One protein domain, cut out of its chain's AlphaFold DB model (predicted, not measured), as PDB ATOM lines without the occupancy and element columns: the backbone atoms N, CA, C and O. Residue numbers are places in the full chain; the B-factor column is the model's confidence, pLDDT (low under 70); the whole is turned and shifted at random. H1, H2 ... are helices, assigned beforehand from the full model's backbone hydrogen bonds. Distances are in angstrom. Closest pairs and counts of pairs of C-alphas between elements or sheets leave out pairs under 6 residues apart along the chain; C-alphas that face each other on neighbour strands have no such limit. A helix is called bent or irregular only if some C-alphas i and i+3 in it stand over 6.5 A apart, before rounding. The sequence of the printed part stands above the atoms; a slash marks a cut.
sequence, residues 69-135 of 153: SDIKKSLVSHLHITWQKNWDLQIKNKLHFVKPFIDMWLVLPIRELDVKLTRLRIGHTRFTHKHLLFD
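AT A GLANCE: This is residues 69 to 135 of the 153 residues of the protein "RNase H type-1 domain-containing protein" of Araneus ventricosus (UniProt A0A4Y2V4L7). Look for an open, flat string of four helices with no packed core: the long helix H1 makes one end and H4 the other. Between them the chain makes a wide loop, going out from short H2 along residues 99 to 110 and folding back through H3, whose last residue comes near H2. Residues 69 to 79, in H1, and 126 to 135 stick out. The printed part has 67 residues, with H1, H2, H3 and H4 in that order, no named strand and the class all helix. It is only just extended, close to loose, with a radius of gyration of the C-alphas of 16.6 A and spans of 53 by 32 by 13 A.

HOW THE PARTS SIT: Start at H1, residues 69 to 88, and go on to H2, residues 94 to 98: the two are close but not clearly touching, their closest C-alphas, of Trp 87 and His 96, being 7.3 A apart. H2 is also close to but not clearly touching H3, residues 111 to 121; their closest C-alphas, of Val 98 and Arg 121, are 6.3 A apart. H1 and H3 are apart. H4, residues 126 to 134, is apart from H1, H2 and H3. In H1 and H3 every O i to N i+4 pair is within hydrogen-bond range; in H2 0 of 1 is, with 1 of 2 O i to N i+3 pairs, and in H4 2 of 5, with 2 of 6.

IN THESE COORDINATES: Find C-alpha 69 at (135.322, 189.395, 184.934); from there H1 runs 28.4 A to C-alpha 88. H2 measures 6.9 A. H3 begins at C-alpha 111, (124.656, 168.399, 209.863), and measures 15.2 A. H4, 11.1 A long, ends at C-alpha 134, (98.360, 159.597, 210.848); it is irregular, with C-alphas 128 and 131 7.4 A apart.

THE WHOLE: The C-alphas farthest apart, of Asp 70 and Asp 135, are 55.1 A apart. The printed part has no cut. The link from H2 to H3 is long, 12 residues; those from H1 to H2 and from H3 to H4 are tight. Mean pLDDT of the printed part is 92.1, and no printed residue is under 70.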
ATOM      1  N   SER A  69     135.583 189.387 183.487       79.06
ATOM      2  CA  SER A  69     135.322 189.395 184.934       79.06
ATOM      3  C   SER A  69     134.356 190.498 185.368       79.06
ATOM      4  O   SER A  69     133.530 190.270 186.257       79.06
ATOM      5  N   ASP A  70     134.440 191.662 184.732       79.56
ATOM      6  CA  ASP A  70     133.665 192.844 185.097       79.56
ATOM      7  C   ASP A  70     132.260 192.755 184.502       79.56
ATOM      8  O   ASP A  70     131.269 192.963 185.208       79.56
ATOM      9  N   ILE A  71     132.158 192.285 183.251       85.06
ATOM     10  CA  ILE A  71     130.875 191.939 182.624       85.06
ATOM     11  C   ILE A  71     130.172 190.842 183.427       85.06
ATOM     12  O   ILE A  71     128.998 190.975 183.763       85.06
ATOM     13  N   LYS A  72     130.888 189.770 183.791       88.38
ATOM     14  CA  LYS A  72     130.341 188.643 184.553       88.38
ATOM     15  C   LYS A  72     129.769 189.102 185.889       88.38
ATOM     16  O   LYS A  72     128.666 188.688 186.234       88.38
ATOM     17  N   LYS A  73     130.482 189.949 186.640       86.50
ATOM     18  CA  LYS A  73     129.974 190.505 187.906       86.50
ATOM     19  C   LYS A  73     128.679 191.287 187.699       86.50
ATOM     20  O   LYS A  73     127.717 191.053 188.429       86.50
ATOM     21  N   SER A  74     128.655 192.178 186.708       89.38
ATOM     22  CA  SER A  74     127.470 192.980 186.388       89.38
ATOM     23  C   SER A  74     126.283 192.097 185.992       89.38
ATOM     24  O   SER A  74     125.195 192.221 186.554       89.38
ATOM     25  N   LEU A  75     126.515 191.122 185.109       93.25
ATOM     26  CA  LEU A  75     125.500 190.178 184.650       93.25
ATOM     27  C   LEU A  75     124.939 189.337 185.801       93.25
ATOM     28  O   LEU A  75     123.726 189.242 185.950       93.25
ATOM     29  N   VAL A  76     125.803 188.753 186.639       93.06
ATOM     30  CA  VAL A  76     125.378 187.953 187.799       93.06
ATOM     31  C   VAL A  76     124.556 188.796 188.772       93.06
ATOM     32  O   VAL A  76     123.518 188.334 189.238       93.06
ATOM     33  N   SER A  77     124.968 190.038 189.034       93.19
ATOM     34  CA  SER A  77     124.203 190.972 189.869       93.19
ATOM     35  C   SER A  77     122.818 191.254 189.278       93.19
ATOM     36  O   SER A  77     121.805 191.159 189.970       93.19
ATOM     37  N   HIS A  78     122.747 191.517 187.971       95.81
ATOM     38  CA  HIS A  78     121.483 191.781 187.291       95.81
ATOM     39  C   HIS A  78     120.545 190.564 187.300       95.81
ATOM     40  O   HIS A  78     119.347 190.699 187.569       95.81
ATOM     41  N   LEU A  79     121.085 189.366 187.062       96.56
ATOM     42  CA  LEU A  79     120.348 188.107 187.176       96.56
ATOM     43  C   LEU A  79     119.825 187.897 188.600       96.56
ATOM     44  O   LEU A  79     118.660 187.548 188.767       96.56
ATOM     45  N   HIS A  80     120.645 188.167 189.618       96.50
ATOM     46  CA  HIS A  80     120.252 188.051 191.022       96.50
ATOM     47  C   HIS A  80     119.104 189.003 191.376       96.50
ATOM     48  O   HIS A  80     118.100 188.577 191.940       96.50
ATOM     49  N   ILE A  81     119.194 190.275 190.972       97.00
ATOM     50  CA  ILE A  81     118.126 191.270 191.172       97.00
ATOM     51  C   ILE A  81     116.838 190.830 190.473       97.00
ATOM     52  O   ILE A  81     115.749 190.942 191.032       97.00
ATOM     53  N   THR A  82     116.947 190.327 189.246       97.88
ATOM     54  CA  THR A  82     115.791 189.873 188.465       97.88
ATOM     55  C   THR A  82     115.136 188.658 189.112       97.88
ATOM     56  O   THR A  82     113.911 188.585 189.216       97.88
ATOM     57  N   TRP A  83     115.941 187.716 189.601       97.50
ATOM     58  CA  TRP A  83     115.441 186.550 190.307       97.50
ATOM     59  C   TRP A  83     114.785 186.934 191.634       97.50
ATOM     60  O   TRP A  83     113.681 186.468 191.903       97.50
ATOM     61  N   GLN A  84     115.383 187.845 192.404       98.06
ATOM     62  CA  GLN A  84     114.781 188.366 193.630       98.06
ATOM     63  C   GLN A  84     113.425 189.019 193.344       98.06
ATOM     64  O   GLN A  84     112.448 188.668 193.990       98.06
ATOM     65  N   LYS A  85     113.313 189.858 192.305       97.94
ATOM     66  CA  LYS A  85     112.026 190.450 191.898       97.94
ATOM     67  C   LYS A  85     110.975 189.389 191.569       97.94
ATOM     68  O   LYS A  85     109.836 189.497 192.006       97.94
ATOM     69  N   ASN A  86     111.343 188.358 190.810       97.19
ATOM     70  CA  ASN A  86     110.430 187.254 190.496       97.19
ATOM     71  C   ASN A  86     110.033 186.455 191.744       97.19
ATOM     72  O   ASN A  86     108.912 185.947 191.827       97.19
ATOM     73  N   TRP A  87     110.954 186.333 192.696       97.25
ATOM     74  CA  TRP A  87     110.733 185.660 193.965       97.25
ATOM     75  C   TRP A  87     109.801 186.458 194.882       97.25
ATOM     76  O   TRP A  87     108.863 185.870 195.412       97.25
ATOM     77  N   ASP A  88     109.950 187.782 194.946       97.12
ATOM     78  CA  ASP A  88     109.078 188.691 195.705       97.12
ATOM     79  C   ASP A  88     107.611 188.628 195.237       97.12
ATOM     80  O   ASP A  88     106.680 188.840 196.015       97.12
ATOM     81  N   LEU A  89     107.377 188.276 193.966       97.00
ATOM     82  CA  LEU A  89     106.033 188.057 193.421       97.00
ATOM     83  C   LEU A  89     105.378 186.756 193.923       97.00
ATOM     84  O   LEU A  89     104.165 186.586 193.789       97.00
ATOM     85  N   GLN A  90     106.135 185.834 194.527       95.88
ATOM     86  CA  GLN A  90     105.640 184.545 195.023       95.88
ATOM     87  C   GLN A  90     104.926 184.665 196.383       95.88
ATOM     88  O   GLN A  90     105.104 183.835 197.272       95.88
ATOM     89  N   ILE A  91     104.044 185.655 196.543       90.00
ATOM     90  CA  ILE A  91     103.363 185.982 197.810       90.00
ATOM     91  C   ILE A  91     102.496 184.846 198.387       90.00
ATOM     92  O   ILE A  91     102.234 184.813 199.585       90.00
ATOM     93  N   LYS A  92     102.050 183.898 197.551       91.38
ATOM     94  CA  LYS A  92     101.272 182.713 197.973       91.38
ATOM     95  C   LYS A  92     102.144 181.481 198.237       91.38
ATOM     96  O   LYS A  92     101.627 180.422 198.593       91.38
ATOM     97  N   ASN A  93     103.456 181.584 198.048       91.00
ATOM     98  CA  ASN A  93     104.382 180.490 198.281       91.00
ATOM     99  C   ASN A  93     104.756 180.433 199.769       91.00
ATOM    100  O   ASN A  93     105.348 181.364 200.314       91.00
ATOM    101  N   LYS A  94     104.467 179.302 200.421       87.44
ATOM    102  CA  LYS A  94     104.821 179.070 201.831       87.44
ATOM    103  C   LYS A  94     106.321 179.246 202.092       87.44
ATOM    104  O   LYS A  94     106.700 179.718 203.158       87.44
ATOM    105  N   LEU A  95     107.171 178.890 201.128       89.81
ATOM    106  CA  LEU A  95     108.619 179.021 201.250       89.81
ATOM    107  C   LEU A  95     109.078 180.482 201.159       89.81
ATOM    108  O   LEU A  95     110.034 180.833 201.838       89.81
ATOM    109  N   HIS A  96     108.390 181.336 200.393       93.81
ATOM    110  CA  HIS A  96     108.711 182.767 200.318       93.81
ATOM    111  C   HIS A  96     108.562 183.448 201.680       93.81
ATOM    112  O   HIS A  96     109.439 184.200 202.093       93.81
ATOM    113  N   PHE A  97     107.518 183.095 202.435       89.62
ATOM    114  CA  PHE A  97     107.334 183.591 203.800       89.62
ATOM    115  C   PHE A  97     108.526 183.256 204.716       89.62
ATOM    116  O   PHE A  97     108.919 184.050 205.564       89.62
ATOM    117  N   VAL A  98     109.113 182.072 204.540       90.31
ATOM    118  CA  VAL A  98     110.248 181.585 205.337       90.31
ATOM    119  C   VAL A  98     111.583 182.138 204.824       90.31
ATOM    120  O   VAL A  98     112.514 182.355 205.599       90.31
ATOM    121  N   LYS A  99     111.699 182.339 203.509       92.69
ATOM    122  CA  LYS A  99     112.921 182.730 202.810       92.69
ATOM    123  C   LYS A  99     112.624 183.873 201.834       92.69
ATOM    124  O   LYS A  99     112.554 183.611 200.641       92.69
ATOM    125  N   PRO A 100     112.475 185.122 202.296       93.44
ATOM    126  CA  PRO A 100     112.141 186.238 201.409       93.44
ATOM    127  C   PRO A 100     113.301 186.618 200.485       93.44
ATOM    128  O   PRO A 100     113.070 187.017 199.356       93.44
ATOM    129  N   PHE A 101     114.553 186.433 200.906       95.00
ATOM    130  CA  PHE A 101     115.728 186.727 200.077       95.00
ATOM    131  C   PHE A 101     116.292 185.461 199.446       95.00
ATOM    132  O   PHE A 101     116.384 184.436 200.124       95.00
ATOM    133  N   ILE A 102     116.708 185.510 198.180       93.62
ATOM    134  CA  ILE A 102     117.265 184.354 197.455       93.62
ATOM    135  C   ILE A 102     118.684 183.974 197.917       93.62
ATOM    136  O   ILE A 102     119.099 182.840 197.683       93.62
ATOM    137  N   ASP A 103     119.353 184.839 198.685       92.25
ATOM    138  CA  ASP A 103     120.693 184.624 199.247       92.25
ATOM    139  C   ASP A 103     120.841 183.318 200.035       92.25
ATOM    140  O   ASP A 103     119.906 182.824 200.673       92.25
ATOM    141  N   MET A 104     122.043 182.751 200.033       89.19
ATOM    142  CA  MET A 104     122.315 181.511 200.752       89.19
ATOM    143  C   MET A 104     122.080 181.690 202.260       89.19
ATOM    144  O   MET A 104     122.566 182.635 202.878       89.19
ATOM    145  N   TRP A 105     121.352 180.755 202.871       87.38
ATOM    146  CA  TRP A 105     121.296 180.692 204.328       87.38
ATOM    147  C   TRP A 105     122.644 180.274 204.896       87.38
ATOM    148  O   TRP A 105     123.379 179.505 204.281       87.38
ATOM    149  N   LEU A 106     122.936 180.737 206.109       87.56
ATOM    150  CA  LEU A 106     124.077 180.234 206.856       87.56
ATOM    151  C   LEU A 106     123.935 178.715 207.025       87.56
ATOM    152  O   LEU A 106     122.971 178.250 207.639       87.56
ATOM    153  N   VAL A 107     124.880 177.974 206.446       88.38
ATOM    154  CA  VAL A 107     124.981 176.520 206.574       88.38
ATOM    155  C   VAL A 107     125.771 176.228 207.836       88.38
ATOM    156  O   VAL A 107     126.902 176.696 207.991       88.38
ATOM    157  N   LEU A 108     125.175 175.473 208.753       91.25
ATOM    158  CA  LEU A 108     125.857 175.109 209.989       91.25
ATOM    159  C   LEU A 108     126.829 173.950 209.723       91.25
ATOM    160  O   LEU A 108     126.468 172.999 209.029       91.25
ATOM    161  N   PRO A 109     128.045 173.967 210.302       92.44
ATOM    162  CA  PRO A 109     129.034 172.909 210.077       92.44
ATOM    163  C   PRO A 109     128.590 171.555 210.660       92.44
ATOM    164  O   PRO A 109     129.128 170.510 210.302       92.44
ATOM    165  N   ILE A 110     127.593 171.562 211.549       96.38
ATOM    166  CA  ILE A 110     127.022 170.371 212.175       96.38
ATOM    167  C   ILE A 110     125.731 169.999 211.443       96.38
ATOM    168  O   ILE A 110     124.691 170.637 211.627       96.38
ATOM    169  N   ARG A 111     125.782 168.908 210.669       94.50
ATOM    170  CA  ARG A 111     124.656 168.399 209.863       94.50
ATOM    171  C   ARG A 111     123.365 168.237 210.665       94.50
ATOM    172  O   ARG A 111     122.294 168.575 210.176       94.50
ATOM    173  N   GLU A 112     123.445 167.701 211.880       96.00
ATOM    174  CA  GLU A 112     122.257 167.473 212.709       96.00
ATOM    175  C   GLU A 112     121.523 168.781 213.036       96.00
ATOM    176  O   GLU A 112     120.293 168.844 212.963       96.00
ATOM    177  N   LEU A 113     122.276 169.835 213.357       94.88
ATOM    178  CA  LEU A 113     121.718 171.139 213.691       94.88
ATOM    179  C   LEU A 113     121.128 171.819 212.451       94.88
ATOM    180  O   LEU A 113     120.023 172.351 212.520       94.88
ATOM    181  N   ASP A 114     121.812 171.724 211.310       93.69
ATOM    182  CA  ASP A 114     121.344 172.265 210.030       93.69
ATOM    183  C   ASP A 114     120.024 171.615 209.573       93.69
ATOM    184  O   ASP A 114     119.079 172.295 209.159       93.69
ATOM    185  N   VAL A 115     119.899 170.293 209.757       93.31
ATOM    186  CA  VAL A 115     118.664 169.543 209.481       93.31
ATOM    187  C   VAL A 115     117.529 169.973 210.412       93.31
ATOM    188  O   VAL A 115     116.404 170.181 209.948       93.31
ATOM    189  N   LYS A 116     117.793 170.110 211.721       93.75
ATOM    190  CA  LYS A 116     116.782 170.570 212.690       93.75
ATOM    191  C   LYS A 116     116.317 171.988 212.359       93.75
ATOM    192  O   LYS A 116     115.113 172.224 212.301       93.75
ATOM    193  N   LEU A 117     117.248 172.896 212.071       92.81
ATOM    194  CA  LEU A 117     116.949 174.278 211.708       92.81
ATOM    195  C   LEU A 117     116.147 174.365 210.407       92.81
ATOM    196  O   LEU A 117     115.147 175.076 210.351       92.81
ATOM    197  N   THR A 118     116.542 173.612 209.378       92.06
ATOM    198  CA  THR A 118     115.807 173.558 208.109       92.06
ATOM    199  C   THR A 118     114.378 173.083 208.338       92.06
ATOM    200  O   THR A 118     113.453 173.770 207.917       92.06
ATOM    201  N   ARG A 119     114.173 171.980 209.075       92.56
ATOM    202  CA  ARG A 119     112.830 171.474 209.409       92.56
ATOM    203  C   ARG A 119     111.996 172.495 210.175       92.56
ATOM    204  O   ARG A 119     110.829 172.663 209.837       92.56
ATOM    205  N   LEU A 120     112.577 173.188 211.156       91.88
ATOM    206  CA  LEU A 120     111.892 174.254 211.895       91.88
ATOM    207  C   LEU A 120     111.441 175.380 210.960       91.88
ATOM    208  O   LEU A 120     110.269 175.745 210.979       91.88
ATOM    209  N   ARG A 121     112.335 175.862 210.087       90.94
ATOM    210  CA  ARG A 121     112.048 176.922 209.106       90.94
ATOM    211  C   ARG A 121     110.864 176.571 208.206       90.94
ATOM    212  O   ARG A 121     109.954 177.375 208.060       90.94
ATOM    213  N   ILE A 122     110.829 175.361 207.645       90.69
ATOM    214  CA  ILE A 122     109.716 174.910 206.785       90.69
ATOM    215  C   ILE A 122     108.530 174.333 207.575       90.69
ATOM    216  O   ILE A 122     107.638 173.715 206.996       90.69
ATOM    217  N   GLY A 123     108.529 174.477 208.900       90.38
ATOM    218  CA  GLY A 123     107.431 174.066 209.759       90.38
ATOM    219  C   GLY A 123     107.287 172.561 209.982       90.38
ATOM    220  O   GLY A 123     106.276 172.166 210.547       90.38
ATOM    221  N   HIS A 124     108.242 171.720 209.574       91.06
ATOM    222  CA  HIS A 124     108.192 170.251 209.633       91.06
ATOM    223  C   HIS A 124     108.574 169.701 211.016       91.06
ATOM    224  O   HIS A 124     109.605 169.049 211.199       91.06
ATOM    225  N   THR A 125     107.729 169.959 212.010       91.56
ATOM    226  CA  THR A 125     107.868 169.387 213.357       91.56
ATOM    227  C   THR A 125     106.866 168.262 213.571       91.56
ATOM    228  O   THR A 125     105.836 168.201 212.901       91.56
ATOM    229  N   ARG A 126     107.122 167.392 214.556       90.56
ATOM    230  CA  ARG A 126     106.144 166.370 214.947       90.56
ATOM    231  C   ARG A 126     104.803 167.010 215.317       90.56
ATOM    232  O   ARG A 126     103.779 166.539 214.857       90.56
ATOM    233  N   PHE A 127     104.795 168.093 216.086       90.19
ATOM    234  CA  PHE A 127     103.552 168.723 216.535       90.19
ATOM    235  C   PHE A 127     102.717 169.300 215.379       90.19
ATOM    236  O   PHE A 127     101.516 169.065 215.307       90.19
ATOM    237  N   THR A 128     103.354 169.979 214.424       90.25
ATOM    238  CA  THR A 128     102.661 170.620 213.295       90.25
ATOM    239  C   THR A 128     102.333 169.664 212.140       90.25
ATOM    240  O   THR A 128     101.385 169.930 211.411       90.25
ATOM    241  N   HIS A 129     103.075 168.561 211.949       90.19
ATOM    242  CA  HIS A 129     102.917 167.647 210.798       90.19
ATOM    243  C   HIS A 129     102.434 166.231 211.148       90.19
ATOM    244  O   HIS A 129     102.113 165.476 210.232       90.19
ATOM    245  N   LYS A 130     102.337 165.845 212.431       91.88
ATOM    246  CA  LYS A 130     101.839 164.511 212.837       91.88
ATOM    247  C   LYS A 130     100.489 164.186 212.200       91.88
ATOM    248  O   LYS A 130     100.303 163.068 211.740       91.88
ATOM    249  N   HIS A 131      99.597 165.169 212.116       91.12
ATOM    250  CA  HIS A 131      98.264 164.974 211.552       91.12
ATOM    251  C   HIS A 131      98.282 164.481 210.092       91.12
ATOM    252  O   HIS A 131      97.455 163.657 209.732       91.12
ATOM    253  N   LEU A 132      99.275 164.887 209.288       90.88
ATOM    254  CA  LEU A 132      99.447 164.410 207.908       90.88
ATOM    255  C   LEU A 132      99.939 162.959 207.835       90.88
ATOM    256  O   LEU A 132      99.668 162.271 206.860       90.88
ATOM    257  N   LEU A 133     100.697 162.504 208.836       90.12
ATOM    258  CA  LEU A 133     101.269 161.152 208.868       90.12
ATOM    259  C   LEU A 133     100.267 160.097 209.350       90.12
ATOM    260  O   LEU A 133     100.388 158.936 208.976       90.12
ATOM    261  N   PHE A 134      99.325 160.495 210.204       93.50
ATOM    262  CA  PHE A 134      98.360 159.597 210.848       93.50
ATOM    263  C   PHE A 134      96.911 159.846 210.410       93.50
ATOM    264  O   PHE A 134      96.005 159.279 211.011       93.50
ATOM    265  N   ASP A 135      96.698 160.695 209.398       90.50
ATOM    266  CA  ASP A 135      95.369 161.112 208.923       90.50
ATOM    267  C   ASP A 135      94.463 161.644 210.058       90.50
ATOM    268  O   ASP A 135      93.264 161.383 210.144       90.50
TER     269      ASP A 135